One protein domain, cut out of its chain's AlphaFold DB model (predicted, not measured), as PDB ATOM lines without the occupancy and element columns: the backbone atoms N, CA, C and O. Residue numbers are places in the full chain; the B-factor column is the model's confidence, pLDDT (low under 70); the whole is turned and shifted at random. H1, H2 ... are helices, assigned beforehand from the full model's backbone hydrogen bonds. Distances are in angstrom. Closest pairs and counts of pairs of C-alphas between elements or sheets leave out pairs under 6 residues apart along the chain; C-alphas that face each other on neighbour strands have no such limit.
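What this domain is: This is residues 23 to 64 and 81 to 122 of the 122 residues of an uncharacterized protein of Thermoprotei archaeon (UniProt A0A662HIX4). H1 sits in the middle of a small helical body, with the longest helix, H3, and short H2 packed together at one end, H4 about perpendicular on H1, and H5 near H1's last residues. Residues 89 to 116, with no named element, make most of the other end. The 84 printed residues include five helices, H1 to H5 in order, and no named strand: all helix, compact, radius of gyration of the C-alphas 12.9 A, spans 39 by 27 by 27 A.

How they stand to each other: Start at H1, residues 23 to 32, the hub. H2, residues 34 to 38, touches H3, residues 48 to 63; closest C-alphas, Tyr 38 and Ala 54, 4.6 A. H3 only just touches H1, through residues 51 to 55 alone, with 3 pairs of C-alphas within 8 A; closest, Arg 26 and Tyr 51, 6.5 A. H4, residues 81 to 88, touches H1 at 82 degrees; closest C-alphas, His 24 and Ser 88, 5.8 A. H5, residues 117 to 120, touches H1; closest C-alphas, Arg 31 and Tyr 118, 4.9 A. In H1 to H4 every O i to N i+4 pair is within hydrogen-bond range; H5 is too short for one.

Where its parts are: Find C-alpha 23 at (149.633, 199.134, 189.665); H1 runs 14.1 A from there, H3 21.3 A. H5 ends at C-alpha 120, (142.362, 217.544, 180.616).

The domain as a whole: C-alphas 64 and 81 are 15.3 A apart across the cut, residues 65 to 80. H4 to H5 is a long link. Residues 92 to 95 have pLDDT under 70.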
ATOM      1  N   ILE A  23     150.914 198.529 190.042       92.75
ATOM      2  CA  ILE A  23     149.633 199.134 189.665       92.75
ATOM      3  C   ILE A  23     149.597 200.656 189.886       92.75
ATOM      4  O   ILE A  23     148.890 201.352 189.154       92.75
ATOM      5  N   HIS A  24     150.328 201.170 190.873       93.94
ATOM      6  CA  HIS A  24     150.442 202.589 191.181       93.94
ATOM      7  C   HIS A  24     151.167 203.321 190.051       93.94
ATOM      8  O   HIS A  24     150.605 204.253 189.470       93.94
ATOM      9  N   GLU A  25     152.346 202.839 189.665       94.88
ATOM     10  CA  GLU A  25     153.171 203.441 188.619       94.88
ATOM     11  C   GLU A  25     152.493 203.312 187.262       94.88
ATOM     12  O   GLU A  25     152.362 204.301 186.546       94.88
ATOM     13  N   ARG A  26     151.957 202.129 186.929       95.69
ATOM     14  CA  ARG A  26     151.220 201.922 185.669       95.69
ATOM     15  C   ARG A  26     150.078 202.917 185.514       95.69
ATOM     16  O   ARG A  26     149.926 203.531 184.461       95.69
ATOM     17  N   ARG A  27     149.284 203.100 186.571       95.69
ATOM     18  CA  ARG A  27     148.163 204.043 186.567       95.69
ATOM     19  C   ARG A  27     148.645 205.481 186.427       95.69
ATOM     20  O   ARG A  27     148.059 206.225 185.645       95.69
ATOM     21  N   PHE A  28     149.676 205.867 187.172       97.12
ATOM     22  CA  PHE A  28     150.238 207.210 187.106       97.12
ATOM     23  C   PHE A  28     150.770 207.522 185.704       97.12
ATOM     24  O   PHE A  28     150.356 208.512 185.103       97.12
ATOM     25  N   LEU A  29     151.619 206.648 185.157       97.31
ATOM     26  CA  LEU A  29     152.240 206.816 183.842       97.31
ATOM     27  C   LEU A  29     151.191 206.865 182.727       97.31
ATOM     28  O   LEU A  29     151.307 207.669 181.806       97.31
ATOM     29  N   PHE A  30     150.144 206.044 182.819       95.81
ATOM     30  CA  PHE A  30     149.067 206.057 181.832       95.81
ATOM     31  C   PHE A  30     148.214 207.327 181.925       95.81
ATOM     32  O   PHE A  30     147.977 207.981 180.915       95.81
ATOM     33  N   ARG A  31     147.789 207.721 183.135       96.75
ATOM     34  CA  ARG A  31     146.933 208.905 183.334       96.75
ATOM     35  C   ARG A  31     147.619 210.210 182.954       96.75
ATOM     36  O   ARG A  31     146.984 211.084 182.376       96.75
ATOM     37  N   THR A  32     148.893 210.348 183.295       97.12
ATOM     38  CA  THR A  32     149.670 211.555 182.981       97.12
ATOM     39  C   THR A  32     150.039 211.648 181.503       97.12
ATOM     40  O   THR A  32     150.399 212.723 181.047       97.12
ATOM     41  N   GLY A  33     149.929 210.554 180.744       96.50
ATOM     42  CA  GLY A  33     150.345 210.502 179.344       96.50
ATOM     43  C   GLY A  33     151.807 210.118 179.138       96.50
ATOM     44  O   GLY A  33     152.219 209.917 177.998       96.50
ATOM     45  N   ILE A  34     152.582 209.939 180.211       97.25
ATOM     46  CA  ILE A  34     153.987 209.523 180.132       97.25
ATOM     47  C   ILE A  34     154.114 208.196 179.372       97.25
ATOM     48  O   ILE A  34     154.935 208.063 178.469       97.25
ATOM     49  N   ALA A  35     153.248 207.229 179.678       97.06
ATOM     50  CA  ALA A  35     153.231 205.933 179.004       97.06
ATOM     51  C   ALA A  35     152.961 206.053 177.492       97.06
ATOM     52  O   ALA A  35     153.511 205.286 176.711       97.06
ATOM     53  N   LEU A  36     152.129 207.017 177.082       94.00
ATOM     54  CA  LEU A  36     151.778 207.246 175.677       94.00
ATOM     55  C   LEU A  36     152.895 207.965 174.914       94.00
ATOM     56  O   LEU A  36     153.131 207.659 173.751       94.00
ATOM     57  N   ARG A  37     153.565 208.924 175.561       96.31
ATOM     58  CA  ARG A  37     154.592 209.761 174.932       96.31
ATOM     59  C   ARG A  37     155.964 209.093 174.879       96.31
ATOM     60  O   ARG A  37     156.639 209.200 173.866       96.31
ATOM     61  N   TYR A  38     156.362 208.424 175.959       97.62
ATOM     62  CA  TYR A  38     157.721 207.893 176.130       97.62
ATOM     63  C   TYR A  38     157.786 206.365 176.028       97.62
ATOM     64  O   TYR A  38     158.873 205.783 176.070       97.62
ATOM     65  N   GLY A  39     156.634 205.694 175.915       96.38
ATOM     66  CA  GLY A  39     156.567 204.252 175.710       96.38
ATOM     67  C   GLY A  39     157.135 203.827 174.351       96.38
ATOM     68  O   GLY A  39     157.083 204.587 173.383       96.38
ATOM     69  N   PRO A  40     157.685 202.605 174.246       94.81
ATOM     70  CA  PRO A  40     158.204 202.093 172.984       94.81
ATOM     71  C   PRO A  40     157.076 201.940 171.953       94.81
ATOM     72  O   PRO A  40     156.035 201.353 172.245       94.81
ATOM     73  N   SER A  41     157.309 202.404 170.722       90.38
ATOM     74  CA  SER A  41     156.308 202.429 169.641       90.38
ATOM     75  C   SER A  41     155.747 201.053 169.262       90.38
ATOM     76  O   SER A  41     154.623 200.962 168.776       90.38
ATOM     77  N   SER A  42     156.509 199.981 169.492       91.06
ATOM     78  CA  SER A  42     156.120 198.594 169.216       91.06
ATOM     79  C   SER A  42     155.854 197.758 170.473       91.06
ATOM     80  O   SER A  42     155.757 196.535 170.372       91.06
ATOM     81  N   GLY A  43     155.822 198.363 171.665       89.81
ATOM     82  CA  GLY A  43     155.663 197.614 172.913       89.81
ATOM     83  C   GLY A  43     154.205 197.357 173.291       89.81
ATOM     84  O   GLY A  43     153.316 198.144 172.974       89.81
ATOM     85  N   ASP A  44     153.964 196.260 174.010       91.81
ATOM     86  CA  ASP A  44     152.638 195.917 174.528       91.81
ATOM     87  C   ASP A  44     152.393 196.603 175.892       91.81
ATOM     88  O   ASP A  44     153.082 196.282 176.863       91.81
ATOM     89  N   PRO A  45     151.393 197.497 176.027       91.25
ATOM     90  CA  PRO A  45     151.072 198.174 177.288       91.25
ATOM     91  C   PRO A  45     150.479 197.248 178.366       91.25
ATOM     92  O   PRO A  45     150.133 197.702 179.465       91.25
ATOM     93  N   ARG A  46     150.323 195.951 178.088       89.69
ATOM     94  CA  ARG A  46     150.025 194.924 179.097       89.69
ATOM     95  C   ARG A  46     151.280 194.457 179.832       89.69
ATOM     96  O   ARG A  46     151.158 194.033 180.982       89.69
ATOM     97  N   GLU A  47     152.449 194.598 179.216       91.62
ATOM     98  CA  GLU A  47     153.730 194.152 179.754       91.62
ATOM     99  C   GLU A  47     154.365 195.202 180.669       91.62
ATOM    100  O   GLU A  47     154.266 196.408 180.439       91.62
ATOM    101  N   LEU A  48     155.055 194.753 181.721       90.06
ATOM    102  CA  LEU A  48     155.731 195.655 182.666       90.06
ATOM    103  C   LEU A  48     156.876 196.431 182.006       90.06
ATOM    104  O   LEU A  48     157.077 197.606 182.314       90.06
ATOM    105  N   GLU A  49     157.580 195.796 181.068       92.31
ATOM    106  CA  GLU A  49     158.734 196.384 180.384       92.31
ATOM    107  C   GLU A  49     158.364 197.635 179.577       92.31
ATOM    108  O   GLU A  49     159.165 198.564 179.471       92.31
ATOM    109  N   PHE A  50     157.125 197.709 179.076       95.88
ATOM    110  CA  PHE A  50     156.605 198.894 178.395       95.88
ATOM    111  C   PHE A  50     156.658 200.130 179.303       95.88
ATOM    112  O   PHE A  50     157.179 201.175 178.917       95.88
ATOM    113  N   TYR A  51     156.170 199.999 180.537       96.19
ATOM    114  CA  TYR A  51     156.140 201.095 181.509       96.19
ATOM    115  C   TYR A  51     157.522 201.406 182.070       96.19
ATOM    116  O   TYR A  51     157.828 202.574 182.298       96.19
ATOM    117  N   LEU A  52     158.359 200.385 182.277       95.38
ATOM    118  CA  LEU A  52     159.735 200.588 182.725       95.38
ATOM    119  C   LEU A  52     160.532 201.381 181.684       95.38
ATOM    120  O   LEU A  52     161.228 202.334 182.031       95.38
ATOM    121  N   THR A  53     160.381 201.029 180.406       96.12
ATOM    122  CA  THR A  53     160.990 201.760 179.288       96.12
ATOM    123  C   THR A  53     160.453 203.186 179.210       96.12
ATOM    124  O   THR A  53     161.243 204.124 179.127       96.12
ATOM    125  N   ALA A  54     159.134 203.372 179.323       97.75
ATOM    126  CA  ALA A  54     158.525 204.701 179.325       97.75
ATOM    127  C   ALA A  54     159.055 205.588 180.463       97.75
ATOM    128  O   ALA A  54     159.392 206.746 180.234       97.75
ATOM    129  N   LEU A  55     159.169 205.041 181.678       97.81
ATOM    130  CA  LEU A  55     159.710 205.763 182.827       97.81
ATOM    131  C   LEU A  55     161.180 206.140 182.608       97.81
ATOM    132  O   LEU A  55     161.548 207.282 182.865       97.81
ATOM    133  N   ARG A  56     162.010 205.218 182.103       97.56
ATOM    134  CA  ARG A  56     163.424 205.490 181.787       97.56
ATOM    135  C   ARG A  56     163.577 206.607 180.759       97.56
ATOM    136  O   ARG A  56     164.360 207.525 180.977       97.56
ATOM    137  N   ASN A  57     162.809 206.545 179.675       97.88
ATOM    138  CA  ASN A  57     162.820 207.568 178.632       97.88
ATOM    139  C   ASN A  57     162.370 208.926 179.183       97.88
ATOM    140  O   ASN A  57     163.067 209.916 178.996       97.88
ATOM    141  N   PHE A  58     161.282 208.961 179.959       97.81
ATOM    142  CA  PHE A  58     160.828 210.178 180.635       97.81
ATOM    143  C   PHE A  58     161.899 210.778 181.550       97.81
ATOM    144  O   PHE A  58     162.157 211.976 181.485       97.81
ATOM    145  N   CYS A  59     162.558 209.953 182.369       98.00
ATOM    146  CA  CYS A  59     163.646 210.416 183.225       98.00
ATOM    147  C   CYS A  59     164.750 211.059 182.380       98.00
ATOM    148  O   CYS A  59     165.115 212.212 182.593       98.00
ATOM    149  N   LYS A  60     165.238 210.335 181.374       98.00
ATOM    150  CA  LYS A  60     166.355 210.772 180.541       98.00
ATOM    151  C   LYS A  60     166.059 212.031 179.724       98.00
ATOM    152  O   LYS A  60     166.960 212.841 179.514       98.00
ATOM    153  N   GLU A  61     164.837 212.171 179.228       98.00
ATOM    154  CA  GLU A  61     164.445 213.276 178.351       98.00
ATOM    155  C   GLU A  61     164.016 214.519 179.135       98.00
ATOM    156  O   GLU A  61     164.395 215.625 178.758       98.00
ATOM    157  N   GLU A  62     163.286 214.351 180.240       97.31
ATOM    158  CA  GLU A  62     162.651 215.468 180.957       97.31
ATOM    159  C   GLU A  62     163.317 215.798 182.297       97.31
ATOM    160  O   GLU A  62     163.215 216.928 182.777       97.31
ATOM    161  N   LEU A  63     163.997 214.832 182.926       96.81
ATOM    162  CA  LEU A  63     164.564 214.985 184.273       96.81
ATOM    163  C   LEU A  63     166.094 215.037 184.303       96.81
ATOM    164  O   LEU A  63     166.677 215.207 185.375       96.81
ATOM    165  N   ARG A  64     166.762 214.937 183.151       97.31
ATOM    166  CA  ARG A  64     168.222 215.038 183.071       97.31
ATOM    167  C   ARG A  64     168.720 216.379 183.609       97.31
ATOM    168  O   ARG A  64     168.259 217.440 183.193       97.31
ATOM    169  N   ASP A  81     160.225 206.489 190.486       94.19
ATOM    170  CA  ASP A  81     159.286 205.444 190.896       94.19
ATOM    171  C   ASP A  81     158.846 205.608 192.358       94.19
ATOM    172  O   ASP A  81     157.650 205.659 192.633       94.19
ATOM    173  N   LEU A  82     159.781 205.792 193.296       91.31
ATOM    174  CA  LEU A  82     159.441 205.974 194.707       91.31
ATOM    175  C   LEU A  82     158.588 207.231 194.943       91.31
ATOM    176  O   LEU A  82     157.661 207.205 195.759       91.31
ATOM    177  N   ILE A  83     158.870 208.320 194.222       92.44
ATOM    178  CA  ILE A  83     158.066 209.549 194.261       92.44
ATOM    179  C   ILE A  83     156.649 209.264 193.747       92.44
ATOM    180  O   ILE A  83     155.672 209.602 194.425       92.44
ATOM    181  N   ILE A  84     156.525 208.602 192.592       95.06
ATOM    182  CA  ILE A  84     155.240 208.209 191.994       95.06
ATOM    183  C   ILE A  84     154.445 207.317 192.953       95.06
ATOM    184  O   ILE A  84     153.247 207.547 193.172       95.06
ATOM    185  N   TRP A  85     155.107 206.338 193.565       92.81
ATOM    186  CA  TRP A  85     154.512 205.426 194.528       92.81
ATOM    187  C   TRP A  85     153.975 206.182 195.746       92.81
ATOM    188  O   TRP A  85     152.799 206.041 196.093       92.81
ATOM    189  N   CYS A  86     154.789 207.050 196.362       91.25
ATOM    190  CA  CYS A  86     154.374 207.879 197.501       91.25
ATOM    191  C   CYS A  86     153.181 208.777 197.142       91.25
ATOM    192  O   CYS A  86     152.240 208.933 197.925       91.25
ATOM    193  N   PHE A  87     153.187 209.331 195.931       93.88
ATOM    194  CA  PHE A  87     152.114 210.177 195.422       93.88
ATOM    195  C   PHE A  87     150.799 209.412 195.191       93.88
ATOM    196  O   PHE A  87     149.710 209.973 195.350       93.88
ATOM    197  N   SER A  88     150.881 208.127 194.845       94.75
ATOM    198  CA  SER A  88     149.742 207.309 194.405       94.75
ATOM    199  C   SER A  88     149.187 206.371 195.482       94.75
ATOM    200  O   SER A  88     148.012 205.999 195.426       94.75
ATOM    201  N   CYS A  89     150.004 205.959 196.449       92.69
ATOM    202  CA  CYS A  89     149.629 204.988 197.472       92.69
ATOM    203  C   CYS A  89     148.690 205.588 198.534       92.69
ATOM    204  O   CYS A  89     148.778 206.769 198.867       92.69
ATOM    205  N   THR A  90     147.804 204.755 199.090       88.62
ATOM    206  CA  THR A  90     146.804 205.111 200.119       88.62
ATOM    207  C   THR A  90     146.982 204.320 201.417       88.62
ATOM    208  O   THR A  90     146.044 204.216 202.202       88.62
ATOM    209  N   LYS A  91     148.148 203.700 201.639       83.06
ATOM    210  CA  LYS A  91     148.380 202.886 202.840       83.06
ATOM    211  C   LYS A  91     148.351 203.757 204.097       83.06
ATOM    212  O   LYS A  91     149.212 204.618 204.273       83.06
ATOM    213  N   GLU A  92     147.387 203.486 204.972       62.69
ATOM    214  CA  GLU A  92     147.285 204.103 206.294       62.69
ATOM    215  C   GLU A  92     148.535 203.798 207.140       62.69
ATOM    216  O   GLU A  92     149.120 202.717 207.047       62.69
ATOM    217  N   GLY A  93     148.979 204.774 207.939       60.78
ATOM    218  CA  GLY A  93     150.122 204.628 208.849       60.78
ATOM    219  C   GLY A  93     151.515 204.841 208.238       60.78
ATOM    220  O   GLY A  93     152.500 204.795 208.969       60.78
ATOM    221  N   LYS A  94     151.636 205.110 206.929       62.28
ATOM    222  CA  LYS A  94     152.894 205.575 206.317       62.28
ATOM    223  C   LYS A  94     152.802 207.062 205.981       62.28
ATOM    224  O   LYS A  94     152.124 207.430 205.027       62.28
ATOM    225  N   GLU A  95     153.544 207.897 206.709       60.97
ATOM    226  CA  GLU A  95     153.532 209.371 206.586       60.97
ATOM    227  C   GLU A  95     153.808 209.895 205.160       60.97
ATOM    228  O   GLU A  95     153.390 210.995 204.787       60.97
ATOM    229  N   ALA A  96     154.473 209.090 204.326       74.50
ATOM    230  CA  ALA A  96     154.810 209.445 202.951       74.50
ATOM    231  C   ALA A  96     153.662 209.260 201.933       74.50
ATOM    232  O   ALA A  96     153.705 209.872 200.866       74.50
ATOM    233  N   CYS A  97     152.636 208.448 202.223       87.50
ATOM    234  CA  CYS A  97     151.565 208.143 201.265       87.50
ATOM    235  C   CYS A  97     150.572 209.310 201.146       87.50
ATOM    236  O   CYS A  97     149.901 209.661 202.114       87.50
ATOM    237  N   LYS A  98     150.450 209.912 199.956       88.75
ATOM    238  CA  LYS A  98     149.558 211.067 199.720       88.75
ATOM    239  C   LYS A  98     148.204 210.692 199.116       88.75
ATOM    240  O   LYS A  98     147.233 211.432 199.280       88.75
ATOM    241  N   GLY A  99     148.121 209.561 198.416       93.56
ATOM    242  CA  GLY A  99     146.885 209.083 197.795       93.56
ATOM    243  C   GLY A  99     146.282 210.048 196.768       93.56
ATOM    244  O   GLY A  99     145.062 210.092 196.630       93.56
ATOM    245  N   ILE A 100     147.105 210.841 196.076       95.69
ATOM    246  CA  ILE A 100     146.642 211.829 195.090       95.69
ATOM    247  C   ILE A 100     146.254 211.137 193.786       95.69
ATOM    248  O   ILE A 100     145.112 211.257 193.348       95.69
ATOM    249  N   CYS A 101     147.161 210.358 193.187       96.50
ATOM    250  CA  CYS A 101     146.882 209.586 191.967       96.50
ATOM    251  C   CYS A 101     146.431 208.146 192.283       96.50
ATOM    252  O   CYS A 101     146.820 207.176 191.628       96.50
ATOM    253  N   SER A 102     145.610 207.990 193.325       95.25
ATOM    254  CA  SER A 102     145.147 206.679 193.788       95.25
ATOM    255  C   SER A 102     144.123 206.039 192.835       95.25
ATOM    256  O   SER A 102     143.928 206.501 191.710       95.25
ATOM    257  N   ALA A 103     143.485 204.932 193.235       94.56
ATOM    258  CA  ALA A 103     142.429 204.325 192.418       94.56
ATOM    259  C   ALA A 103     141.295 205.330 192.182       94.56
ATOM    260  O   ALA A 103     140.879 205.508 191.037       94.56
ATOM    261  N   ASP A 104     140.943 206.059 193.240       94.62
ATOM    262  CA  ASP A 104     140.079 207.232 193.231       94.62
ATOM    263  C   ASP A 104     140.947 208.513 193.299       94.62
ATOM    264  O   ASP A 104     141.493 208.842 194.360       94.62
ATOM    265  N   PRO A 105     141.231 209.176 192.160       95.81
ATOM    266  CA  PRO A 105     142.199 210.263 192.116       95.81
ATOM    267  C   PRO A 105     141.621 211.585 192.617       95.81
ATOM    268  O   PRO A 105     140.550 212.028 192.202       95.81
ATOM    269  N   LYS A 106     142.415 212.303 193.412       95.94
ATOM    270  CA  LYS A 106     142.075 213.628 193.945       95.94
ATOM    271  C   LYS A 106     142.527 214.739 192.989       95.94
ATOM    272  O   LYS A 106     143.325 215.599 193.351       95.94
ATOM    273  N   CYS A 107     142.045 214.710 191.743       96.31
ATOM    274  CA  CYS A 107     142.508 215.604 190.668       96.31
ATOM    275  C   CYS A 107     142.349 217.103 190.982       96.31
ATOM    276  O   CYS A 107     143.202 217.892 190.583       96.31
ATOM    277  N   GLY A 108     141.307 217.493 191.726       94.75
ATOM    278  CA  GLY A 108     141.064 218.896 192.092       94.75
ATOM    279  C   GLY A 108     142.131 219.511 193.008       94.75
ATOM    280  O   GLY A 108     142.263 220.727 193.045       94.75
ATOM    281  N   ILE A 109     142.914 218.684 193.708       95.31
ATOM    282  CA  ILE A 109     144.031 219.121 194.564       95.31
ATOM    283  C   ILE A 109     145.387 218.606 194.063       95.31
ATOM    284  O   ILE A 109     146.395 218.716 194.759       95.31
ATOM    285  N   CYS A 110     145.422 217.971 192.890       96.38
ATOM    286  CA  CYS A 110     146.642 217.390 192.354       96.38
ATOM    287  C   CYS A 110     147.561 218.511 191.834       96.38
ATOM    288  O   CYS A 110     147.149 219.235 190.929       96.38
ATOM    289  N   PRO A 111     148.806 218.646 192.337       94.81
ATOM    290  CA  PRO A 111     149.704 219.744 191.959       94.81
ATOM    291  C   PRO A 111     150.131 219.729 190.484       94.81
ATOM    292  O   PRO A 111     150.590 220.741 189.966       94.81
ATOM    293  N   ILE A 112     149.971 218.593 189.805       94.19
ATOM    294  CA  ILE A 112     150.354 218.387 188.402       94.19
ATOM    295  C   ILE A 112     149.133 218.148 187.500       94.19
ATOM    296  O   ILE A 112     149.232 217.512 186.455       94.19
ATOM    297  N   ASN A 113     147.939 218.580 187.916       94.56
ATOM    298  CA  ASN A 113     146.720 218.365 187.127       94.56
ATOM    299  C   ASN A 113     146.762 219.066 185.756       94.56
ATOM    300  O   ASN A 113     146.308 218.488 184.778       94.56
ATOM    301  N   HIS A 114     147.376 220.244 185.682       93.06
ATOM    302  CA  HIS A 114     147.520 221.065 184.479       93.06
ATOM    303  C   HIS A 114     148.425 220.463 183.393       93.06
ATOM    304  O   HIS A 114     148.510 221.028 182.313       93.06
ATOM    305  N   CYS A 115     149.137 219.372 183.685       92.00
ATOM    306  CA  CYS A 115     149.962 218.648 182.716       92.00
ATOM    307  C   CYS A 115     149.541 217.174 182.589       92.00
ATOM    308  O   CYS A 115     150.310 216.336 182.121       92.00
ATOM    309  N   CYS A 116     148.351 216.819 183.084       96.12
ATOM    310  CA  CYS A 116     147.869 215.446 183.147       96.12
ATOM    311  C   CYS A 116     146.766 215.222 182.111       96.12
ATOM    312  O   CYS A 116     145.649 215.708 182.287       96.12
ATOM    313  N   ILE A 117     147.046 214.391 181.100       95.88
ATOM    314  CA  ILE A 117     146.087 214.065 180.028       95.88
ATOM    315  C   ILE A 117     144.742 213.578 180.591       95.88
ATOM    316  O   ILE A 117     143.680 213.989 180.134       95.88
ATOM    317  N   TYR A 118     144.752 212.731 181.624       95.75
ATOM    318  CA  TYR A 118     143.524 212.237 182.254       95.75
ATOM    319  C   TYR A 118     142.656 213.346 182.864       95.75
ATOM    320  O   TYR A 118     141.442 213.185 182.930       95.75
ATOM    321  N   TYR A 119     143.259 214.429 183.363       95.56
ATOM    322  CA  TYR A 119     142.505 215.558 183.907       95.56
ATOM    323  C   TYR A 119     141.967 216.459 182.796       95.56
ATOM    324  O   TYR A 119     140.823 216.883 182.881       95.56
ATOM    325  N   GLU A 120     142.762 216.706 181.754       93.00
ATOM    326  CA  GLU A 120     142.362 217.544 180.616       93.00
ATOM    327  C   GLU A 120     141.203 216.954 179.803       93.00
ATOM    328  O   GLU A 120     140.400 217.692 179.243       93.00
ATOM    329  N   LEU A 121     141.106 215.623 179.738       91.06
ATOM    330  CA  LEU A 121     140.051 214.919 179.001       91.06
ATOM    331  C   LEU A 121     138.761 214.691 179.810       91.06
ATOM    332  O   LEU A 121     137.870 213.987 179.328       91.06
ATOM    333  N   ARG A 122     138.678 215.200 181.041       76.69
ATOM    334  CA  ARG A 122     137.594 214.920 181.990       76.69
ATOM    335  C   ARG A 122     136.643 216.100 182.135       76.69
ATOM    336  O   ARG A 122     135.432 215.816 182.267       76.69
TER     337      ARG A 122